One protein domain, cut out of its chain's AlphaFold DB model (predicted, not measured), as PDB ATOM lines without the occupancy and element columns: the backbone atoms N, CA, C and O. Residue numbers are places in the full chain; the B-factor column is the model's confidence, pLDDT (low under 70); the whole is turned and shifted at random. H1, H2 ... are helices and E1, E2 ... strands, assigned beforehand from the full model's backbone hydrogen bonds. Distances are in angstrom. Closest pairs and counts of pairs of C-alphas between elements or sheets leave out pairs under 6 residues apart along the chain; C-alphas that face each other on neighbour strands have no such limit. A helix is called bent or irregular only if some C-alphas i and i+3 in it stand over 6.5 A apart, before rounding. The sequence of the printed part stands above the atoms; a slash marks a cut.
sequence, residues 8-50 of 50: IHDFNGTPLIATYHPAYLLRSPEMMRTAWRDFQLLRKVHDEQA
ATOM      1  N   ILE A   8     171.974 114.558 172.889       93.75
ATOM      2  CA  ILE A   8     171.441 115.388 173.970       93.75
ATOM      3  C   ILE A   8     170.680 114.466 174.925       93.75
ATOM      4  O   ILE A   8     169.953 113.576 174.482       93.75
ATOM      5  N   HIS A   9     170.871 114.665 176.221       94.38
ATOM      6  CA  HIS A   9     170.100 114.026 177.283       94.38
ATOM      7  C   HIS A   9     169.284 115.091 177.996       94.38
ATOM      8  O   HIS A   9     169.705 116.241 178.053       94.38
ATOM      9  N   ASP A  10     168.151 114.705 178.561       94.50
ATOM     10  CA  ASP A  10     167.411 115.570 179.474       94.50
ATOM     11  C   ASP A  10     167.761 115.211 180.915       94.50
ATOM     12  O   ASP A  10     167.853 114.031 181.272       94.50
ATOM     13  N   PHE A  11     167.957 116.232 181.737       94.25
ATOM     14  CA  PHE A  11     168.017 116.083 183.177       94.25
ATOM     15  C   PHE A  11     167.190 117.178 183.831       94.25
ATOM     16  O   PHE A  11     167.616 118.329 183.910       94.25
ATOM     17  N   ASN A  12     166.002 116.810 184.308       94.00
ATOM     18  CA  ASN A  12     165.059 117.715 184.964       94.00
ATOM     19  C   ASN A  12     164.756 118.966 184.117       94.00
ATOM     20  O   ASN A  12     164.759 120.082 184.634       94.00
ATOM     21  N   GLY A  13     164.543 118.789 182.808       92.31
ATOM     22  CA  GLY A  13     164.288 119.895 181.882       92.31
ATOM     23  C   GLY A  13     165.533 120.693 181.484       92.31
ATOM     24  O   GLY A  13     165.414 121.682 180.765       92.31
ATOM     25  N   THR A  14     166.723 120.293 181.943       93.50
ATOM     26  CA  THR A  14     167.998 120.885 181.527       93.50
ATOM     27  C   THR A  14     168.683 119.977 180.500       93.50
ATOM     28  O   THR A  14     168.966 118.816 180.816       93.50
ATOM     29  N   PRO A  15     169.005 120.473 179.291       94.38
ATOM     30  CA  PRO A  15     169.709 119.680 178.294       94.38
ATOM     31  C   PRO A  15     171.167 119.430 178.707       94.38
ATOM     32  O   PRO A  15     171.917 120.351 179.030       94.38
ATOM     33  N   LEU A  16     171.595 118.169 178.651       94.88
ATOM     34  CA  LEU A  16     172.942 117.712 178.981       94.88
ATOM     35  C   LEU A  16     173.619 117.045 177.784       94.88
ATOM     36  O   LEU A  16     173.023 116.248 177.063       94.88
ATOM     37  N   ILE A  17     174.917 117.298 177.620       95.19
ATOM     38  CA  ILE A  17     175.758 116.654 176.606       95.19
ATOM     39  C   ILE A  17     177.009 116.111 177.290       95.19
ATOM     40  O   ILE A  17     177.758 116.845 177.931       95.19
ATOM     41  N   ALA A  18     177.252 114.808 177.144       94.94
ATOM     42  CA  ALA A  18     178.465 114.181 177.650       94.94
ATOM     43  C   ALA A  18     179.641 114.408 176.685       94.94
ATOM     44  O   ALA A  18     179.493 114.249 175.473       94.94
ATOM     45  N   THR A  19     180.827 114.685 177.232       94.94
ATOM     46  CA  THR A  19     182.096 114.814 176.491       94.94
ATOM     47  C   THR A  19     183.251 114.147 177.256       94.94
ATOM     48  O   THR A  19     183.038 113.530 178.304       94.94
ATOM     49  N   TYR A  20     184.473 114.206 176.725       94.12
ATOM     50  CA  TYR A  20     185.674 113.704 177.396       94.12
ATOM     51  C   TYR A  20     186.198 114.682 178.449       94.12
ATOM     52  O   TYR A  20     186.215 115.892 178.245       94.12
ATOM     53  N   HIS A  21     186.712 114.139 179.554       93.25
ATOM     54  CA  HIS A  21     187.421 114.933 180.553       93.25
ATOM     55  C   HIS A  21     188.730 115.503 179.960       93.25
ATOM     56  O   HIS A  21     189.440 114.759 179.276       93.25
ATOM     57  N   PRO A  22     189.133 116.754 180.257       93.88
ATOM     58  CA  PRO A  22     190.338 117.362 179.678       93.88
ATOM     59  C   PRO A  22     191.615 116.529 179.859       93.88
ATOM     60  O   PRO A  22     192.378 116.338 178.919       93.88
ATOM     61  N   ALA A  23     191.804 115.927 181.039       96.56
ATOM     62  CA  ALA A  23     192.947 115.047 181.310       96.56
ATOM     63  C   ALA A  23     193.025 113.815 180.383       96.56
ATOM     64  O   ALA A  23     194.109 113.284 180.160       96.56
ATOM     65  N   TYR A  24     191.893 113.344 179.846       94.12
ATOM     66  CA  TYR A  24     191.877 112.273 178.847       94.12
ATOM     67  C   TYR A  24     192.385 112.776 177.490       94.12
ATOM     68  O   TYR A  24     193.182 112.101 176.849       94.12
ATOM     69  N   LEU A  25     192.001 113.991 177.095       94.56
ATOM     70  CA  LEU A  25     192.420 114.597 175.826       94.56
ATOM     71  C   LEU A  25     193.923 114.898 175.778       94.56
ATOM     72  O   LEU A  25     194.516 114.821 174.710       94.56
ATOM     73  N   LEU A  26     194.550 115.175 176.926       95.94
ATOM     74  CA  LEU A  26     196.008 115.342 177.015       95.94
ATOM     75  C   LEU A  26     196.775 114.046 176.713       95.94
ATOM     76  O   LEU A  26     197.889 114.097 176.204       95.94
ATOM     77  N   ARG A  27     196.185 112.888 177.034       96.44
ATOM     78  CA  ARG A  27     196.780 111.565 176.784       96.44
ATOM     79  C   ARG A  27     196.426 111.004 175.403       96.44
ATOM     80  O   ARG A  27     197.178 110.188 174.885       96.44
ATOM     81  N   SER A  28     195.308 111.450 174.833       95.06
ATOM     82  CA  SER A  28     194.758 110.999 173.549       95.06
ATOM     83  C   SER A  28     194.325 112.201 172.694       95.06
ATOM     84  O   SER A  28     193.123 112.480 172.573       95.06
ATOM     85  N   PRO A  29     195.281 112.959 172.128       94.12
ATOM     86  CA  PRO A  29     195.002 114.180 171.370       94.12
ATOM     87  C   PRO A  29     194.157 113.940 170.109       94.12
ATOM     88  O   PRO A  29     193.426 114.831 169.674       94.12
ATOM     89  N   GLU A  30     194.166 112.730 169.548       95.81
ATOM     90  CA  GLU A  30     193.303 112.321 168.436       95.81
ATOM     91  C   GLU A  30     191.807 112.465 168.764       95.81
ATOM     92  O   GLU A  30     190.987 112.739 167.883       95.81
ATOM     93  N   MET A  31     191.454 112.375 170.049       94.69
ATOM     94  CA  MET A  31     190.078 112.495 170.529       94.69
ATOM     95  C   MET A  31     189.610 113.950 170.646       94.69
ATOM     96  O   MET A  31     188.418 114.189 170.854       94.69
ATOM     97  N   MET A  32     190.499 114.931 170.447       94.56
ATOM     98  CA  MET A  32     190.160 116.355 170.498       94.56
ATOM     99  C   MET A  32     189.092 116.725 169.463       94.56
ATOM    100  O   MET A  32     188.135 117.424 169.784       94.56
ATOM    101  N   ARG A  33     189.184 116.192 168.233       95.38
ATOM    102  CA  ARG A  33     188.154 116.420 167.197       95.38
ATOM    103  C   ARG A  33     186.790 115.892 167.628       95.38
ATOM    104  O   ARG A  33     185.758 116.476 167.315       95.38
ATOM    105  N   THR A  34     186.787 114.769 168.333       93.56
ATOM    106  CA  THR A  34     185.571 114.133 168.824       93.56
ATOM    107  C   THR A  34     184.951 114.940 169.967       93.56
ATOM    108  O   THR A  34     183.743 115.151 169.939       93.56
ATOM    109  N   ALA A  35     185.759 115.454 170.900       94.69
ATOM    110  CA  ALA A  35     185.297 116.369 171.947       94.69
ATOM    111  C   ALA A  35     184.789 117.702 171.373       94.69
ATOM    112  O   ALA A  35     183.767 118.217 171.816       94.69
ATOM    113  N   TRP A  36     185.453 118.230 170.341       95.75
ATOM    114  CA  TRP A  36     185.037 119.462 169.669       95.75
ATOM    115  C   TRP A  36     183.623 119.367 169.090       95.75
ATOM    116  O   TRP A  36     182.824 120.283 169.261       95.75
ATOM    117  N   ARG A  37     183.272 118.228 168.478       95.94
ATOM    118  CA  ARG A  37     181.909 117.989 167.973       95.94
ATOM    119  C   ARG A  37     180.853 118.044 169.079       95.94
ATOM    120  O   ARG A  37     179.763 118.552 168.831       95.94
ATOM    121  N   ASP A  38     181.171 117.573 170.287       95.19
ATOM    122  CA  ASP A  38     180.247 117.673 171.426       95.19
ATOM    123  C   ASP A  38     180.029 119.136 171.836       95.19
ATOM    124  O   ASP A  38     178.900 119.536 172.103       95.19
ATOM    125  N   PHE A  39     181.084 119.958 171.832       95.38
ATOM    126  CA  PHE A  39     180.968 121.387 172.140       95.38
ATOM    127  C   PHE A  39     180.202 122.168 171.072       95.38
ATOM    128  O   PHE A  39     179.442 123.072 171.406       95.38
ATOM    129  N   GLN A  40     180.349 121.813 169.793       96.44
ATOM    130  CA  GLN A  40     179.531 122.401 168.730       96.44
ATOM    131  C   GLN A  40     178.045 122.067 168.915       96.44
ATOM    132  O   GLN A  40     177.200 122.941 168.731       96.44
ATOM    133  N   LEU A  41     177.727 120.829 169.314       95.12
ATOM    134  CA  LEU A  41     176.360 120.436 169.660       95.12
ATOM    135  C   LEU A  41     175.845 121.229 170.868       95.12
ATOM    136  O   LEU A  41     174.724 121.723 170.826       95.12
ATOM    137  N   LEU A  42     176.673 121.401 171.903       95.31
ATOM    138  CA  LEU A  42     176.335 122.201 173.084       95.31
ATOM    139  C   LEU A  42     176.019 123.641 172.710       95.31
ATOM    140  O   LEU A  42     174.986 124.155 173.120       95.31
ATOM    141  N   ARG A  43     176.871 124.263 171.892       95.88
ATOM    142  CA  ARG A  43     176.644 125.623 171.411       95.88
ATOM    143  C   ARG A  43     175.325 125.734 170.653       95.88
ATOM    144  O   ARG A  43     174.560 126.639 170.936       95.88
ATOM    145  N   LYS A  44     175.041 124.807 169.735       95.31
ATOM    146  CA  LYS A  44     173.782 124.818 168.979       95.31
ATOM    147  C   LYS A  44     172.564 124.780 169.910       95.31
ATOM    148  O   LYS A  44     171.655 125.576 169.735       95.31
ATOM    149  N   VAL A  45     172.568 123.882 170.897       93.81
ATOM    150  CA  VAL A  45     171.468 123.768 171.869       93.81
ATOM    151  C   VAL A  45     171.345 125.029 172.716       93.81
ATOM    152  O   VAL A  45     170.240 125.503 172.939       93.81
ATOM    153  N   HIS A  46     172.468 125.580 173.173       93.88
ATOM    154  CA  HIS A  46     172.490 126.818 173.945       93.88
ATOM    155  C   HIS A  46     171.931 128.003 173.141       93.88
ATOM    156  O   HIS A  46     171.118 128.758 173.661       93.88
ATOM    157  N   ASP A  47     172.332 128.141 171.876       95.19
ATOM    158  CA  ASP A  47     171.895 129.225 170.991       95.19
ATOM    159  C   ASP A  47     170.399 129.103 170.620       95.19
ATOM    160  O   ASP A  47     169.747 130.113 170.401       95.19
ATOM    161  N   GLU A  48     169.835 127.888 170.577       90.12
ATOM    162  CA  GLU A  48     168.390 127.650 170.371       90.12
ATOM    163  C   GLU A  48     167.532 127.966 171.612       90.12
ATOM    164  O   GLU A  48     166.311 128.075 171.503       90.12
ATOM    165  N   GLN A  49     168.147 128.069 172.794       76.69
ATOM    166  CA  GLN A  49     167.475 128.353 174.070       76.69
ATOM    167  C   GLN A  49     167.550 129.841 174.469       76.69
ATOM    168  O   GLN A  49     166.932 130.222 175.464       76.69
ATOM    169  N   ALA A  50     168.322 130.648 173.732       65.69
ATOM    170  CA  ALA A  50     168.529 132.082 173.948       65.69
ATOM    171  C   ALA A  50     167.591 132.927 173.074       65.69
ATOM    172  O   ALA A  50     167.128 133.976 173.577       65.69
TER     173      ALA A  50
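This is residues 8 to 50 of the 50 residues of an uncharacterized protein of Candidatus Cloacimonetes bacterium (UniProt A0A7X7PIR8). One long helix, H2, makes the long axis, and the chain before it runs alongside: the strand hairpin E1 E2 near residues 38 to 46, the short helix H1 near the other end. The printed part has 43 residues with two antiparallel strands, then two helices, a mixed class. It is loose, radius of gyration of the C-alphas 12.0 A, spanning 34 by 19 by 11 A.

Start at E1, residues 8 to 11, and its hairpin partner E2, residues 14 to 17; N 9 and O 16 are within hydrogen-bond range at 2.8 A. H1, residues 22 to 27, is close but not clearly touching H2, residues 29 to 48; Leu 25 and Met 32 have the closest C-alphas, 6.0 A. Their tilt is shallow, 24 degrees, opposite ways. E2 nears H2 at the C-alphas of Ile 17 and Leu 42, 6.6 A, their closest; E1 and H2 are only just apart, 8.3 A. Of O i to N i+4 pairs, H1 has 1 of 2 within range, H2 13 of 16.

Find C-alpha 8 at (171.441, 115.388, 173.970), where E1 begins. H2 runs 29.8 A to C-alpha 48 at (168.390, 127.650, 170.371); it is only just irregular, C-alphas 30 and 33 being 6.7 A apart.

The farthest C-alphas, Arg 27 and Ala 50, are 35.0 A apart. The printed part has no cut, its three links are tight, and residue 50 is under pLDDT 70.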